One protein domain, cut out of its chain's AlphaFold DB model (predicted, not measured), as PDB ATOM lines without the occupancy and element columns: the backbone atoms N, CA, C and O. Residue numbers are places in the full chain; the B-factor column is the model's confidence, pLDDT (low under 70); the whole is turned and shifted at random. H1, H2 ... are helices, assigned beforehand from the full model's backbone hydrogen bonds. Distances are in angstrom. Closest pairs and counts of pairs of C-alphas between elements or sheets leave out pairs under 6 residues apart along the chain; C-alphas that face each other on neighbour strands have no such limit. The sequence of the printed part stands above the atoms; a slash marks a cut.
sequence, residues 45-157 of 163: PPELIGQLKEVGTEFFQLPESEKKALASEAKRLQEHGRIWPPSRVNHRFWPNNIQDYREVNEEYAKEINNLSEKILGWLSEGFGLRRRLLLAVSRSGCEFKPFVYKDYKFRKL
ATOM      1  N   PRO A  45    -106.455 -47.932   9.066       96.25
ATOM      2  CA  PRO A  45    -106.266 -49.062   8.167       96.25
ATOM      3  C   PRO A  45    -104.833 -49.113   7.614       96.25
ATOM      4  O   PRO A  45    -104.337 -48.098   7.108       96.25
ATOM      5  N   PRO A  46    -104.138 -50.263   7.688       92.75
ATOM      6  CA  PRO A  46    -102.784 -50.385   7.158       92.75
ATOM      7  C   PRO A  46    -102.730 -50.152   5.643       92.75
ATOM      8  O   PRO A  46    -101.734 -49.624   5.150       92.75
ATOM      9  N   GLU A  47    -103.805 -50.463   4.915       96.56
ATOM     10  CA  GLU A  47    -103.941 -50.196   3.481       96.56
ATOM     11  C   GLU A  47    -103.907 -48.691   3.194       96.56
ATOM     12  O   GLU A  47    -103.180 -48.259   2.304       96.56
ATOM     13  N   LEU A  48    -104.604 -47.881   3.999       95.50
ATOM     14  CA  LEU A  48    -104.597 -46.419   3.878       95.50
ATOM     15  C   LEU A  48    -103.199 -45.843   4.148       95.50
ATOM     16  O   LEU A  48    -102.746 -44.938   3.450       95.50
ATOM     17  N   ILE A  49    -102.478 -46.392   5.132       91.44
ATOM     18  CA  ILE A  49    -101.080 -46.019   5.399       91.44
ATOM     19  C   ILE A  49    -100.179 -46.413   4.219       91.44
ATOM     20  O   ILE A  49     -99.256 -45.671   3.879       91.44
ATOM     21  N   GLY A  50    -100.425 -47.572   3.603       91.12
ATOM     22  CA  GLY A  50     -99.742 -48.027   2.390       91.12
ATOM     23  C   GLY A  50     -99.943 -47.057   1.228       91.12
ATOM     24  O   GLY A  50     -98.966 -46.518   0.713       91.12
ATOM     25  N   GLN A  51    -101.197 -46.738   0.911       95.19
ATOM     26  CA  GLN A  51    -101.562 -45.773  -0.128       95.19
ATOM     27  C   GLN A  51    -100.944 -44.395   0.130       95.19
ATOM     28  O   GLN A  51    -100.383 -43.785  -0.778       95.19
ATOM     29  N   LEU A  52    -100.967 -43.913   1.380       92.44
ATOM     30  CA  LEU A  52    -100.336 -42.641   1.742       92.44
ATOM     31  C   LEU A  52     -98.829 -42.649   1.442       92.44
ATOM     32  O   LEU A  52     -98.280 -41.661   0.946       92.44
ATOM     33  N   LYS A  53     -98.144 -43.759   1.745       89.50
ATOM     34  CA  LYS A  53     -96.716 -43.929   1.435       89.50
ATOM     35  C   LYS A  53     -96.466 -43.962  -0.071       89.50
ATOM     36  O   LYS A  53     -95.460 -43.402  -0.506       89.50
ATOM     37  N   GLU A  54     -97.344 -44.586  -0.848       92.56
ATOM     38  CA  GLU A  54     -97.253 -44.652  -2.312       92.56
ATOM     39  C   GLU A  54     -97.381 -43.259  -2.936       92.56
ATOM     40  O   GLU A  54     -96.410 -42.769  -3.519       92.56
ATOM     41  N   VAL A  55     -98.491 -42.553  -2.693       90.75
ATOM     42  CA  VAL A  55     -98.711 -41.201  -3.245       90.75
ATOM     43  C   VAL A  55     -97.657 -40.201  -2.748       90.75
ATOM     44  O   VAL A  55     -97.243 -39.291  -3.470       90.75
ATOM     45  N   GLY A  56     -97.163 -40.382  -1.517       87.69
ATOM     46  CA  GLY A  56     -96.043 -39.616  -0.976       87.69
ATOM     47  C   GLY A  56     -94.731 -39.898  -1.713       87.69
ATOM     48  O   GLY A  56     -93.988 -38.969  -2.033       87.69
ATOM     49  N   THR A  57     -94.444 -41.164  -2.017       87.56
ATOM     50  CA  THR A  57     -93.248 -41.578  -2.764       87.56
ATOM     51  C   THR A  57     -93.264 -41.010  -4.178       87.56
ATOM     52  O   THR A  57     -92.266 -40.420  -4.595       87.56
ATOM     53  N   GLU A  58     -94.395 -41.106  -4.876       89.69
ATOM     54  CA  GLU A  58     -94.588 -40.503  -6.200       89.69
ATOM     55  C   GLU A  58     -94.342 -38.992  -6.161       89.69
ATOM     56  O   GLU A  58     -93.570 -38.459  -6.963       89.69
ATOM     57  N   PHE A  59     -94.878 -38.303  -5.149       86.62
ATOM     58  CA  PHE A  59     -94.627 -36.876  -4.950       86.62
ATOM     59  C   PHE A  59     -93.141 -36.555  -4.785       86.62
ATOM     60  O   PHE A  59     -92.634 -35.613  -5.397       86.62
ATOM     61  N   PHE A  60     -92.408 -37.337  -3.989       81.88
ATOM     62  CA  PHE A  60     -90.973 -37.115  -3.806       81.88
ATOM     63  C   PHE A  60     -90.148 -37.418  -5.060       81.88
ATOM     64  O   PHE A  60     -89.081 -36.813  -5.226       81.88
ATOM     65  N   GLN A  61     -90.640 -38.283  -5.946       87.06
ATOM     66  CA  GLN A  61     -90.012 -38.609  -7.226       87.06
ATOM     67  C   GLN A  61     -90.281 -37.572  -8.326       87.06
ATOM     68  O   GLN A  61     -89.529 -37.544  -9.302       87.06
ATOM     69  N   LEU A  62     -91.258 -36.671  -8.156       84.19
ATOM     70  CA  LEU A  62     -91.489 -35.574  -9.101       84.19
ATOM     71  C   LEU A  62     -90.224 -34.720  -9.324       84.19
ATOM     72  O   LEU A  62     -89.425 -34.535  -8.387       84.19
ATOM     73  N   PRO A  63     -90.052 -34.132 -10.526       88.75
ATOM     74  CA  PRO A  63     -88.977 -33.191 -10.809       88.75
ATOM     75  C   PRO A  63     -88.908 -32.049  -9.790       88.75
ATOM     76  O   PRO A  63     -89.917 -31.556  -9.279       88.75
ATOM     77  N   GLU A  64     -87.695 -31.582  -9.495       82.44
ATOM     78  CA  GLU A  64     -87.492 -30.484  -8.544       82.44
ATOM     79  C   GLU A  64     -88.192 -29.190  -8.995       82.44
ATOM     80  O   GLU A  64     -88.683 -28.438  -8.153       82.44
ATOM     81  N   SER A  65     -88.294 -28.951 -10.307       84.88
ATOM     82  CA  SER A  65     -89.027 -27.822 -10.894       84.88
ATOM     83  C   SER A  65     -90.514 -27.838 -10.529       84.88
ATOM     84  O   SER A  65     -91.044 -26.805 -10.123       84.88
ATOM     85  N   GLU A  66     -91.171 -28.996 -10.606       82.25
ATOM     86  CA  GLU A  66     -92.588 -29.159 -10.261       82.25
ATOM     87  C   GLU A  66     -92.820 -28.979  -8.758       82.25
ATOM     88  O   GLU A  66     -93.673 -28.189  -8.343       82.25
ATOM     89  N   LYS A  67     -91.988 -29.621  -7.924       81.75
ATOM     90  CA  LYS A  67     -92.043 -29.458  -6.461       81.75
ATOM     91  C   LYS A  67     -91.831 -27.999  -6.041       81.75
ATOM     92  O   LYS A  67     -92.543 -27.493  -5.172       81.75
ATOM     93  N   LYS A  68     -90.880 -27.297  -6.671       80.62
ATOM     94  CA  LYS A  68     -90.620 -25.869  -6.425       80.62
ATOM     95  C   LYS A  68     -91.759 -24.981  -6.903       80.62
ATOM     96  O   LYS A  68     -92.073 -24.023  -6.203       80.62
ATOM     97  N   ALA A  69     -92.385 -25.278  -8.040       79.00
ATOM     98  CA  ALA A  69     -93.527 -24.511  -8.530       79.00
ATOM     99  C   ALA A  69     -94.678 -24.541  -7.513       79.00
ATOM    100  O   ALA A  69     -95.120 -23.476  -7.075       79.00
ATOM    101  N   LEU A  70     -95.056 -25.734  -7.035       73.38
ATOM    102  CA  LEU A  70     -96.071 -25.906  -5.986       73.38
ATOM    103  C   LEU A  70     -95.703 -25.156  -4.692       73.38
ATOM    104  O   LEU A  70     -96.514 -24.398  -4.159       73.38
ATOM    105  N   ALA A  71     -94.459 -25.297  -4.219       71.31
ATOM    106  CA  ALA A  71     -93.990 -24.633  -3.000       71.31
ATOM    107  C   ALA A  71     -93.926 -23.098  -3.132       71.31
ATOM    108  O   ALA A  71     -94.229 -22.373  -2.182       71.31
ATOM    109  N   SER A  72     -93.520 -22.591  -4.298       71.12
ATOM    110  CA  SER A  72     -93.402 -21.156  -4.573       71.12
ATOM    111  C   SER A  72     -94.765 -20.469  -4.604       71.12
ATOM    112  O   SER A  72     -94.926 -19.414  -3.989       71.12
ATOM    113  N   GLU A  73     -95.759 -21.100  -5.228       67.44
ATOM    114  CA  GLU A  73     -97.124 -20.583  -5.326       67.44
ATOM    115  C   GLU A  73     -97.829 -20.617  -3.959       67.44
ATOM    116  O   GLU A  73     -98.432 -19.622  -3.554       67.44
ATOM    117  N   ALA A  74     -97.648 -21.699  -3.191       68.00
ATOM    118  CA  ALA A  74     -98.081 -21.809  -1.795       68.00
ATOM    119  C   ALA A  74     -97.479 -20.697  -0.914       68.00
ATOM    120  O   ALA A  74     -98.186 -19.999  -0.185       68.00
ATOM    121  N   LYS A  75     -96.163 -20.465  -1.026       70.19
ATOM    122  CA  LYS A  75     -95.460 -19.411  -0.280       70.19
ATOM    123  C   LYS A  75     -95.944 -18.012  -0.666       70.19
ATOM    124  O   LYS A  75     -96.137 -17.181   0.219       70.19
ATOM    125  N   ARG A  76     -96.135 -17.746  -1.963       62.84
ATOM    126  CA  ARG A  76     -96.602 -16.450  -2.483       62.84
ATOM    127  C   ARG A  76     -97.963 -16.070  -1.911       62.84
ATOM    128  O   ARG A  76     -98.190 -14.902  -1.612       62.84
ATOM    129  N   LEU A  77     -98.842 -17.054  -1.754       62.78
ATOM    130  CA  LEU A  77    -100.203 -16.856  -1.265       62.78
ATOM    131  C   LEU A  77    -100.338 -17.044   0.254       62.78
ATOM    132  O   LEU A  77    -101.438 -16.919   0.770       62.78
ATOM    133  N   GLN A  78     -99.232 -17.292   0.973       63.34
ATOM    134  CA  GLN A  78     -99.223 -17.633   2.408       63.34
ATOM    135  C   GLN A  78    -100.111 -18.846   2.750       63.34
ATOM    136  O   GLN A  78    -100.527 -19.044   3.890       63.34
ATOM    137  N   GLU A  79    -100.361 -19.698   1.759       62.22
ATOM    138  CA  GLU A  79    -101.181 -20.893   1.874       62.22
ATOM    139  C   GLU A  79    -100.257 -22.090   2.090       62.22
ATOM    140  O   GLU A  79     -99.676 -22.645   1.159       62.22
ATOM    141  N   HIS A  80    -100.070 -22.484   3.347       60.94
ATOM    142  CA  HIS A  80     -99.203 -23.602   3.716       60.94
ATOM    143  C   HIS A  80     -99.869 -24.955   3.465       60.94
ATOM    144  O   HIS A  80    -100.129 -25.669   4.422       60.94
ATOM    145  N   GLY A  81    -100.154 -25.296   2.205       63.34
ATOM    146  CA  GLY A  81    -100.557 -26.637   1.760       63.34
ATOM    147  C   GLY A  81    -101.520 -27.384   2.687       63.34
ATOM    148  O   GLY A  81    -101.390 -28.582   2.801       63.34
ATOM    149  N   ARG A  82    -102.422 -26.727   3.417       71.31
ATOM    150  CA  ARG A  82    -103.056 -27.325   4.605       71.31
ATOM    151  C   ARG A  82    -103.802 -28.606   4.244       71.31
ATOM    152  O   ARG A  82    -104.506 -28.603   3.241       71.31
ATOM    153  N   ILE A  83    -103.704 -29.636   5.086       75.56
ATOM    154  CA  ILE A  83    -104.540 -30.853   4.994       75.56
ATOM    155  C   ILE A  83    -105.696 -30.865   6.006       75.56
ATOM    156  O   ILE A  83    -106.551 -31.742   5.971       75.56
ATOM    157  N   TRP A  84    -105.734 -29.889   6.922       77.69
ATOM    158  CA  TRP A  84    -106.792 -29.745   7.924       77.69
ATOM    159  C   TRP A  84    -106.908 -28.289   8.425       77.69
ATOM    160  O   TRP A  84    -105.877 -27.612   8.538       77.69
ATOM    161  N   PRO A  85    -108.108 -27.794   8.803       81.50
ATOM    162  CA  PRO A  85    -109.436 -28.407   8.635       81.50
ATOM    163  C   PRO A  85    -109.901 -28.411   7.169       81.50
ATOM    164  O   PRO A  85    -109.441 -27.546   6.424       81.50
ATOM    165  N   PRO A  86    -110.844 -29.291   6.762       82.81
ATOM    166  CA  PRO A  86    -111.302 -29.398   5.368       82.81
ATOM    167  C   PRO A  86    -111.751 -28.060   4.767       82.81
ATOM    168  O   PRO A  86    -111.439 -27.740   3.627       82.81
ATOM    169  N   SER A  87    -112.387 -27.204   5.574       84.62
ATOM    170  CA  SER A  87    -112.834 -25.863   5.165       84.62
ATOM    171  C   SER A  87    -111.710 -24.883   4.805       84.62
ATOM    172  O   SER A  87    -111.988 -23.803   4.288       84.62
ATOM    173  N   ARG A  88    -110.454 -25.221   5.109       81.44
ATOM    174  CA  ARG A  88    -109.260 -24.418   4.813       81.44
ATOM    175  C   ARG A  88    -108.271 -25.148   3.905       81.44
ATOM    176  O   ARG A  88    -107.155 -24.665   3.726       81.44
ATOM    177  N   VAL A  89    -108.645 -26.308   3.371       82.81
ATOM    178  CA  VAL A  89    -107.822 -27.016   2.395       82.81
ATOM    179  C   VAL A  89    -107.977 -26.328   1.043       82.81
ATOM    180  O   VAL A  89    -109.085 -26.048   0.589       82.81
ATOM    181  N   ASN A  90    -106.850 -26.041   0.392       84.38
ATOM    182  CA  ASN A  90    -106.831 -25.487  -0.955       84.38
ATOM    183  C   ASN A  90    -106.062 -26.421  -1.894       84.38
ATOM    184  O   ASN A  90    -104.832 -26.386  -1.982       84.38
ATOM    185  N   HIS A  91    -106.816 -27.238  -2.630       85.38
ATOM    186  CA  HIS A  91    -106.286 -28.254  -3.539       85.38
ATOM    187  C   HIS A  91    -105.495 -27.705  -4.727       85.38
ATOM    188  O   HIS A  91    -104.797 -28.466  -5.392       85.38
ATOM    189  N   ARG A  92    -105.541 -26.395  -4.998       82.69
ATOM    190  CA  ARG A  92    -104.709 -25.778  -6.044       82.69
ATOM    191  C   ARG A  92    -103.211 -25.979  -5.789       82.69
ATOM    192  O   ARG A  92    -102.437 -25.990  -6.739       82.69
ATOM    193  N   PHE A  93    -102.813 -26.110  -4.525       78.38
ATOM    194  CA  PHE A  93    -101.413 -26.276  -4.126       78.38
ATOM    195  C   PHE A  93    -100.997 -27.737  -3.956       78.38
ATOM    196  O   PHE A  93     -99.890 -28.004  -3.490       78.38
ATOM    197  N   TRP A  94    -101.887 -28.674  -4.275       83.94
ATOM    198  CA  TRP A  94    -101.611 -30.100  -4.202       83.94
ATOM    199  C   TRP A  94    -101.237 -30.615  -5.601       83.94
ATOM    200  O   TRP A  94    -101.644 -30.017  -6.603       83.94
ATOM    201  N   PRO A  95    -100.452 -31.698  -5.696       83.25
ATOM    202  CA  PRO A  95    -100.206 -32.386  -6.956       83.25
ATOM    203  C   PRO A  95    -101.521 -32.774  -7.633       83.25
ATOM    204  O   PRO A  95    -102.426 -33.305  -6.993       83.25
ATOM    205  N   ASN A  96    -101.610 -32.515  -8.936       85.62
ATOM    206  CA  ASN A  96    -102.766 -32.885  -9.764       85.62
ATOM    207  C   ASN A  96    -102.436 -34.011 -10.752       85.62
ATOM    208  O   ASN A  96    -103.319 -34.490 -11.452       85.62
ATOM    209  N   ASN A  97    -101.160 -34.385 -10.846       86.06
ATOM    210  CA  ASN A  97    -100.629 -35.435 -11.712       86.06
ATOM    211  C   ASN A  97    -100.378 -36.758 -10.972       86.06
ATOM    212  O   ASN A  97     -99.917 -37.705 -11.596       86.06
ATOM    213  N   ILE A  98    -100.662 -36.809  -9.669       88.56
ATOM    214  CA  ILE A  98    -100.572 -38.019  -8.851       88.56
ATOM    215  C   ILE A  98    -101.994 -38.489  -8.597       88.56
ATOM    216  O   ILE A  98    -102.814 -37.731  -8.070       88.56
ATOM    217  N   GLN A  99    -102.279 -39.718  -9.012       92.62
ATOM    218  CA  GLN A  99    -103.597 -40.309  -8.852       92.62
ATOM    219  C   GLN A  99    -103.917 -40.474  -7.363       92.62
ATOM    220  O   GLN A  99    -103.032 -40.784  -6.569       92.62
ATOM    221  N   ASP A 100    -105.168 -40.221  -6.984       93.25
ATOM    222  CA  ASP A 100    -105.698 -40.437  -5.630       93.25
ATOM    223  C   ASP A 100    -104.986 -39.647  -4.506       93.25
ATOM    224  O   ASP A 100    -105.289 -39.817  -3.324       93.25
ATOM    225  N   TYR A 101    -104.053 -38.741  -4.843       90.44
ATOM    226  CA  TYR A 101    -103.264 -37.990  -3.862       90.44
ATOM    227  C   TYR A 101    -104.156 -37.215  -2.896       90.44
ATOM    228  O   TYR A 101    -103.858 -37.145  -1.703       90.44
ATOM    229  N   ARG A 102    -105.236 -36.606  -3.400       90.88
ATOM    230  CA  ARG A 102    -106.122 -35.780  -2.577       90.88
ATOM    231  C   ARG A 102    -106.917 -36.648  -1.620       90.88
ATOM    232  O   ARG A 102    -106.822 -36.468  -0.412       90.88
ATOM    233  N   GLU A 103    -107.608 -37.626  -2.180       93.06
ATOM    234  CA  GLU A 103    -108.500 -38.548  -1.496       93.06
ATOM    235  C   GLU A 103    -107.764 -39.289  -0.372       93.06
ATOM    236  O   GLU A 103    -108.223 -39.310   0.772       93.06
ATOM    237  N   VAL A 104    -106.571 -39.819  -0.661       93.50
ATOM    238  CA  VAL A 104    -105.745 -40.543   0.318       93.50
ATOM    239  C   VAL A 104    -105.258 -39.626   1.444       93.50
ATOM    240  O   VAL A 104    -105.323 -40.002   2.616       93.50
ATOM    241  N   ASN A 105    -104.776 -38.416   1.128       91.25
ATOM    242  CA  ASN A 105    -104.306 -37.479   2.156       91.25
ATOM    243  C   ASN A 105    -105.458 -36.964   3.029       91.25
ATOM    244  O   ASN A 105    -105.270 -36.804   4.235       91.25
ATOM    245  N   GLU A 106    -106.632 -36.707   2.451       91.31
ATOM    246  CA  GLU A 106    -107.814 -36.259   3.190       91.31
ATOM    247  C   GLU A 106    -108.345 -37.346   4.133       91.31
ATOM    248  O   GLU A 106    -108.581 -37.062   5.314       91.31
ATOM    249  N   GLU A 107    -108.474 -38.592   3.664       94.06
ATOM    250  CA  GLU A 107    -108.944 -39.693   4.514       94.06
ATOM    251  C   GLU A 107    -107.933 -39.996   5.628       94.06
ATOM    252  O   GLU A 107    -108.306 -40.118   6.796       94.06
ATOM    253  N   TYR A 108    -106.631 -40.003   5.324       93.25
ATOM    254  CA  TYR A 108    -105.608 -40.161   6.358       93.25
ATOM    255  C   TYR A 108    -105.605 -39.004   7.369       93.25
ATOM    256  O   TYR A 108    -105.470 -39.228   8.576       93.25
ATOM    257  N   ALA A 109    -105.784 -37.757   6.917       90.88
ATOM    258  CA  ALA A 109    -105.853 -36.595   7.803       90.88
ATOM    259  C   ALA A 109    -107.036 -36.688   8.777       90.88
ATOM    260  O   ALA A 109    -106.899 -36.326   9.947       90.88
ATOM    261  N   LYS A 110    -108.181 -37.196   8.312       92.00
ATOM    262  CA  LYS A 110    -109.364 -37.460   9.137       92.00
ATOM    263  C   LYS A 110    -109.086 -38.528  10.197       92.00
ATOM    264  O   LYS A 110    -109.378 -38.291  11.370       92.00
ATOM    265  N   GLU A 111    -108.457 -39.640   9.826       94.38
ATOM    266  CA  GLU A 111    -108.080 -40.701  10.769       94.38
ATOM    267  C   GLU A 111    -107.096 -40.208  11.845       94.38
ATOM    268  O   GLU A 111    -107.305 -40.413  13.045       94.38
ATOM    269  N   ILE A 112    -106.070 -39.448  11.450       91.81
ATOM    270  CA  ILE A 112    -105.140 -38.809  12.393       91.81
ATOM    271  C   ILE A 112    -105.845 -37.789  13.285       91.81
ATOM    272  O   ILE A 112    -105.486 -37.651  14.459       91.81
ATOM    273  N   ASN A 113    -106.854 -37.083  12.772       90.50
ATOM    274  CA  ASN A 113    -107.646 -36.182  13.596       90.50
ATOM    275  C   ASN A 113    -108.370 -36.945  14.700       90.50
ATOM    276  O   ASN A 113    -108.211 -36.599  15.868       90.50
ATOM    277  N   ASN A 114    -109.085 -38.014  14.342       93.25
ATOM    278  CA  ASN A 114    -109.814 -38.859  15.287       93.25
ATOM    279  C   ASN A 114    -108.885 -39.420  16.372       93.25
ATOM    280  O   ASN A 114    -109.209 -39.387  17.562       93.25
ATOM    281  N   LEU A 115    -107.697 -39.887  15.975       94.81
ATOM    282  CA  LEU A 115    -106.671 -40.360  16.902       94.81
ATOM    283  C   LEU A 115    -106.179 -39.238  17.834       94.81
ATOM    284  O   LEU A 115    -106.083 -39.431  19.048       94.81
ATOM    285  N   SER A 116    -105.916 -38.052  17.284       92.94
ATOM    286  CA  SER A 116    -105.470 -36.881  18.048       92.94
ATOM    287  C   SER A 116    -106.524 -36.417  19.054       92.94
ATOM    288  O   SER A 116    -106.172 -36.059  20.175       92.94
ATOM    289  N   GLU A 117    -107.813 -36.444  18.696       94.19
ATOM    290  CA  GLU A 117    -108.905 -36.110  19.618       94.19
ATOM    291  C   GLU A 117    -108.921 -37.033  20.843       94.19
ATOM    292  O   GLU A 117    -109.120 -36.552  21.961       94.19
ATOM    293  N   LYS A 118    -108.671 -38.337  20.655       95.62
ATOM    294  CA  LYS A 118    -108.575 -39.306  21.759       95.62
ATOM    295  C   LYS A 118    -107.360 -39.032  22.644       95.62
ATOM    296  O   LYS A 118    -107.521 -38.821  23.844       95.62
ATOM    297  N   ILE A 119    -106.163 -38.967  22.050       96.94
ATOM    298  CA  ILE A 119    -104.899 -38.794  22.788       96.94
ATOM    299  C   ILE A 119    -104.884 -37.470  23.564       96.94
ATOM    300  O   ILE A 119    -104.603 -37.454  24.761       96.94
ATOM    301  N   LEU A 120    -105.235 -36.356  22.911       96.44
ATOM    302  CA  LEU A 120    -105.307 -35.047  23.571       96.44
ATOM    303  C   LEU A 120    -106.442 -34.977  24.599       96.44
ATOM    304  O   LEU A 120    -106.356 -34.189  25.544       96.44
ATOM    305  N   GLY A 121    -107.484 -35.795  24.428       97.44
ATOM    306  CA  GLY A 121    -108.543 -36.010  25.409       97.44
ATOM    307  C   GLY A 121    -108.004 -36.576  26.719       97.44
ATOM    308  O   GLY A 121    -108.145 -35.934  27.760       97.44
ATOM    309  N   TRP A 122    -107.328 -37.726  26.643       97.94
ATOM    310  CA  TRP A 122    -106.704 -38.371  27.802       97.94
ATOM    311  C   TRP A 122    -105.650 -37.485  28.464       97.94
ATOM    312  O   TRP A 122    -105.624 -37.383  29.687       97.94
ATOM    313  N   LEU A 123    -104.827 -36.784  27.677       97.50
ATOM    314  CA  LEU A 123    -103.845 -35.844  28.225       97.50
ATOM    315  C   LEU A 123    -104.498 -34.676  28.959       97.50
ATOM    316  O   LEU A 123    -104.052 -34.300  30.039       97.50
ATOM    317  N   SER A 124    -105.567 -34.110  28.394       97.62
ATOM    318  CA  SER A 124    -106.280 -33.012  29.048       97.62
ATOM    319  C   SER A 124    -106.810 -33.457  30.410       97.62
ATOM    320  O   SER A 124    -106.566 -32.785  31.406       97.62
ATOM    321  N   GLU A 125    -107.500 -34.595  30.466       97.31
ATOM    322  CA  GLU A 125    -108.067 -35.123  31.712       97.31
ATOM    323  C   GLU A 125    -106.987 -35.522  32.720       97.31
ATOM    324  O   GLU A 125    -107.116 -35.202  33.901       97.31
ATOM    325  N   GLY A 126    -105.899 -36.143  32.258       96.44
ATOM    326  CA  GLY A 126    -104.751 -36.497  33.093       96.44
ATOM    327  C   GLY A 126    -104.102 -35.294  33.775       96.44
ATOM    328  O   GLY A 126    -103.686 -35.392  34.925       96.44
ATOM    329  N   PHE A 127    -104.101 -34.136  33.113       94.75
ATOM    330  CA  PHE A 127    -103.630 -32.871  33.682       94.75
ATOM    331  C   PHE A 127    -104.716 -32.078  34.431       94.75
ATOM    332  O   PHE A 127    -104.517 -30.905  34.752       94.75
ATOM    333  N   GLY A 128    -105.881 -32.677  34.703       96.38
ATOM    334  CA  GLY A 128    -106.986 -32.025  35.417       96.38
ATOM    335  C   GLY A 128    -107.703 -30.937  34.607       96.38
ATOM    336  O   GLY A 128    -108.380 -30.075  35.170       96.38
ATOM    337  N   LEU A 129    -107.555 -30.944  33.282       97.38
ATOM    338  CA  LEU A 129    -108.167 -29.992  32.360       97.38
ATOM    339  C   LEU A 129    -109.489 -30.540  31.805       97.38
ATOM    340  O   LEU A 129    -109.782 -31.734  31.851       97.38
ATOM    341  N   ARG A 130    -110.299 -29.665  31.192       97.00
ATOM    342  CA  ARG A 130    -111.465 -30.121  30.414       97.00
ATOM    343  C   ARG A 130    -110.977 -30.977  29.240       97.00
ATOM    344  O   ARG A 130    -110.130 -30.501  28.491       97.00
ATOM    345  N   ARG A 131    -111.587 -32.147  29.001       95.12
ATOM    346  CA  ARG A 131    -111.211 -33.120  27.943       95.12
ATOM    347  C   ARG A 131    -110.838 -32.502  26.592       95.12
ATOM    348  O   ARG A 131    -109.913 -32.943  25.933       95.12
ATOM    349  N   ARG A 132    -111.556 -31.467  26.147       93.94
ATOM    350  CA  ARG A 132    -111.344 -30.846  24.825       93.94
ATOM    351  C   ARG A 132    -110.367 -29.665  24.820       93.94
ATOM    352  O   ARG A 132    -110.203 -29.042  23.773       93.94
ATOM    353  N   LEU A 133    -109.746 -29.319  25.949       93.94
ATOM    354  CA  LEU A 133    -108.935 -28.106  26.059       93.94
ATOM    355  C   LEU A 133    -107.668 -28.185  25.204       93.94
ATOM    356  O   LEU A 133    -107.461 -27.301  24.375       93.94
ATOM    357  N   LEU A 134    -106.855 -29.241  25.337       92.19
ATOM    358  CA  LEU A 134    -105.624 -29.362  24.542       92.19
ATOM    359  C   LEU A 134    -105.915 -29.498  23.044       92.19
ATOM    360  O   LEU A 134    -105.189 -28.942  22.224       92.19
ATOM    361  N   LEU A 135    -107.019 -30.154  22.676       89.88
ATOM    362  CA  LEU A 135    -107.480 -30.211  21.288       89.88
ATOM    363  C   LEU A 135    -107.834 -28.817  20.746       89.88
ATOM    364  O   LEU A 135    -107.436 -28.465  19.636       89.88
ATOM    365  N   ALA A 136    -108.569 -28.012  21.517       88.75
ATOM    366  CA  ALA A 136    -108.929 -26.653  21.120       88.75
ATOM    367  C   ALA A 136    -107.686 -25.763  20.958       88.75
ATOM    368  O   ALA A 136    -107.571 -25.047  19.963       88.75
ATOM    369  N   VAL A 137    -106.730 -25.863  21.889       86.31
ATOM    370  CA  VAL A 137    -105.452 -25.138  21.819       86.31
ATOM    371  C   VAL A 137    -104.646 -25.577  20.597       86.31
ATOM    372  O   VAL A 137    -104.220 -24.725  19.818       86.31
ATOM    373  N   SER A 138    -104.515 -26.887  20.358       81.19
ATOM    374  CA  SER A 138    -103.847 -27.426  19.167       81.19
ATOM    375  C   SER A 138    -104.470 -26.868  17.884       81.19
ATOM    376  O   SER A 138    -103.765 -26.365  17.015       81.19
ATOM    377  N   ARG A 139    -105.801 -26.825  17.784       77.56
ATOM    378  CA  ARG A 139    -106.498 -26.283  16.604       77.56
ATOM    379  C   ARG A 139    -106.350 -24.772  16.423       77.56
ATOM    380  O   ARG A 139    -106.487 -24.287  15.304       77.56
ATOM    381  N   SER A 140    -106.076 -24.029  17.494       67.69
ATOM    382  CA  SER A 140    -105.886 -22.576  17.434       67.69
ATOM    383  C   SER A 140    -104.506 -22.149  16.911       67.69
ATOM    384  O   SER A 140    -104.342 -20.985  16.551       67.69
ATOM    385  N   GLY A 141    -103.539 -23.077  16.814       54.16
ATOM    386  CA  GLY A 141    -102.162 -22.776  16.394       54.16
ATOM    387  C   GLY A 141    -101.461 -23.807  15.497       54.16
ATOM    388  O   GLY A 141    -100.416 -23.486  14.935       54.16
ATOM    389  N   CYS A 142    -101.989 -25.025  15.324       49.28
ATOM    390  CA  CYS A 142    -101.348 -26.068  14.517       49.28
ATOM    391  C   CYS A 142    -101.818 -26.041  13.060       49.28
ATOM    392  O   CYS A 142    -102.983 -26.276  12.740       49.28
ATOM    393  N   GLU A 143    -100.866 -25.832  12.156       51.03
ATOM    394  CA  GLU A 143    -101.022 -26.161  10.744       51.03
ATOM    395  C   GLU A 143    -100.558 -27.606  10.552       51.03
ATOM    396  O   GLU A 143     -99.366 -27.888  10.697       51.03
ATOM    397  N   PHE A 144    -101.465 -28.525  10.204       50.50
ATOM    398  CA  PHE A 144    -101.035 -29.778   9.590       50.50
ATOM    399  C   PHE A 144    -100.502 -29.429   8.204       50.50
ATOM    400  O   PHE A 144    -101.253 -29.252   7.241       50.50
ATOM    401  N   LYS A 145     -99.186 -29.242   8.139       50.25
ATOM    402  CA  LYS A 145     -98.473 -29.205   6.872       50.25
ATOM    403  C   LYS A 145     -98.529 -30.637   6.336       50.25
ATOM    404  O   LYS A 145     -98.288 -31.558   7.123       50.25
ATOM    405  N   PRO A 146     -98.823 -30.856   5.046       44.91
ATOM    406  CA  PRO A 146     -98.584 -32.154   4.445       44.91
ATOM    407  C   PRO A 146     -97.100 -32.471   4.603       44.91
ATOM    408  O   PRO A 146     -96.320 -31.651   5.100       44.91
ATOM    409  N   PHE A 147     -96.686 -33.642   4.146       44.25
ATOM    410  CA  PHE A 147     -95.279 -33.980   3.945       44.25
ATOM    411  C   PHE A 147     -94.634 -33.025   2.901       44.25
ATOM    412  O   PHE A 147     -94.230 -33.404   1.811       44.25
ATOM    413  N   VAL A 148     -94.566 -31.732   3.214       41.06
ATOM    414  CA  VAL A 148     -94.087 -30.629   2.393       41.06
ATOM    415  C   VAL A 148     -92.802 -30.170   3.038       41.06
ATOM    416  O   VAL A 148     -92.778 -29.439   4.027       41.06
ATOM    417  N   TYR A 149     -91.726 -30.671   2.447       37.88
ATOM    418  CA  TYR A 149     -90.491 -29.945   2.214       37.88
ATOM    419  C   TYR A 149     -90.091 -28.955   3.323       37.88
ATOM    420  O   TYR A 149     -90.161 -27.734   3.178       37.88
ATOM    421  N   LYS A 150     -89.579 -29.491   4.432       35.19
ATOM    422  CA  LYS A 150     -88.445 -28.842   5.090       35.19
ATOM    423  C   LYS A 150     -87.193 -29.536   4.574       35.19
ATOM    424  O   LYS A 150     -86.980 -30.706   4.869       35.19
ATOM    425  N   ASP A 151     -86.351 -28.793   3.864       38.69
ATOM    426  CA  ASP A 151     -84.994 -29.144   3.402       38.69
ATOM    427  C   ASP A 151     -84.025 -29.619   4.516       38.69
ATOM    428  O   ASP A 151     -82.817 -29.753   4.319       38.69
ATOM    429  N   TYR A 152     -84.510 -29.904   5.723       34.91
ATOM    430  CA  TYR A 152     -83.692 -30.364   6.827       34.91
ATOM    431  C   TYR A 152     -83.601 -31.896   6.847       34.91
ATOM    432  O   TYR A 152     -84.341 -32.590   7.532       34.91
ATOM    433  N   LYS A 153     -82.563 -32.395   6.162       39.34
ATOM    434  CA  LYS A 153     -81.801 -33.606   6.535       39.34
ATOM    435  C   LYS A 153     -82.372 -34.997   6.195       39.34
ATOM    436  O   LYS A 153     -82.019 -35.957   6.877       39.34
ATOM    437  N   PHE A 154     -83.048 -35.203   5.064       40.25
ATOM    438  CA  PHE A 154     -83.256 -36.585   4.572       40.25
ATOM    439  C   PHE A 154     -81.953 -37.317   4.183       40.25
ATOM    440  O   PHE A 154     -81.896 -38.544   4.221       40.25
ATOM    441  N   ARG A 155     -80.850 -36.590   3.936       40.12
ATOM    442  CA  ARG A 155     -79.513 -37.208   3.811       40.12
ATOM    443  C   ARG A 155     -79.025 -37.866   5.108       40.12
ATOM    444  O   ARG A 155     -78.166 -38.734   5.037       40.12
ATOM    445  N   LYS A 156     -79.543 -37.467   6.277       33.81
ATOM    446  CA  LYS A 156     -79.136 -38.039   7.568       33.81
ATOM    447  C   LYS A 156     -79.967 -39.272   7.943       33.81
ATOM    448  O   LYS A 156     -79.432 -40.167   8.578       33.81
ATOM    449  N   LEU A 157     -81.218 -39.359   7.482       35.38
ATOM    450  CA  LEU A 157     -82.108 -40.496   7.761       35.38
ATOM    451  C   LEU A 157     -81.867 -41.707   6.848       35.38
ATOM    452  O   LEU A 157     -81.982 -42.831   7.314       35.38
TER     453      LEU A 157
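What this domain is: This is residues 45 to 157 of the 163 residues of the protein "DIOX_N domain-containing protein" of Brassica oleracea (UniProt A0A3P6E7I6). One long helix, H3, runs along the longest axis; H1 slants across its first part, and H4 folds back on its far part as a hairpin. H2 turns sharply away from H1, parts of the long links 77 to 100 and 142 to 153 run through the space between H2, H3 and H4, and residues 150 to 157 stick out as an arm that ends in H5. The printed part has 113 residues with five named helices, H1 to H5 in order, and no named strand; the class is all helix. It is only just loose, close to compact, with a radius of gyration of the C-alphas of 16.0 A and spans of 50 by 34 by 33 A.

How they stand to each other: H3, residues 101 to 126, touches H1, residues 46 to 61, with residues 101 to 108 alone; the closest C-alphas, of Val 55 and Tyr 101, are 5.6 A apart. The two run opposite ways at a steep tilt of 59 degrees. With residues 116 to 124 alone H3 touches H4, residues 133 to 141, in a helical hairpin, opposite ways at a steep tilt of 43 degrees; the closest C-alphas, of Leu 120 and Leu 135, are 5.8 A apart. H2, residues 64 to 76, is close to H1 but not clearly touching, about perpendicular at 81 degrees; the closest C-alphas, of Phe 59 and Lys 67, are 8.0 A apart. H5, residues 154 to 157, touches no helix. In H1, H2, H3 and H4 every O i to N i+4 pair is within hydrogen-bond range; H5 is too short for one.

Where its parts are: H3 measures 37.0 A from C-alpha 101 at (-103.264, -37.990, -3.862) to C-alpha 126 at (-104.751, -36.497, 33.093). H1 measures 22.6 A and begins with C-alpha 46 at (-102.784, -50.385, 7.158). H2 measures 17.8 A, H4 12.9 A and H5 5.2 A.

The domain as a whole: The C-alphas farthest apart, of Ser 65 and Gly 128, are 49.8 A apart. The printed part has no cut; the links H2 to H3 and H4 to H5 are long. The pLDDT is under 70 at residues 73 to 74, 76 to 81 and 140 to 157.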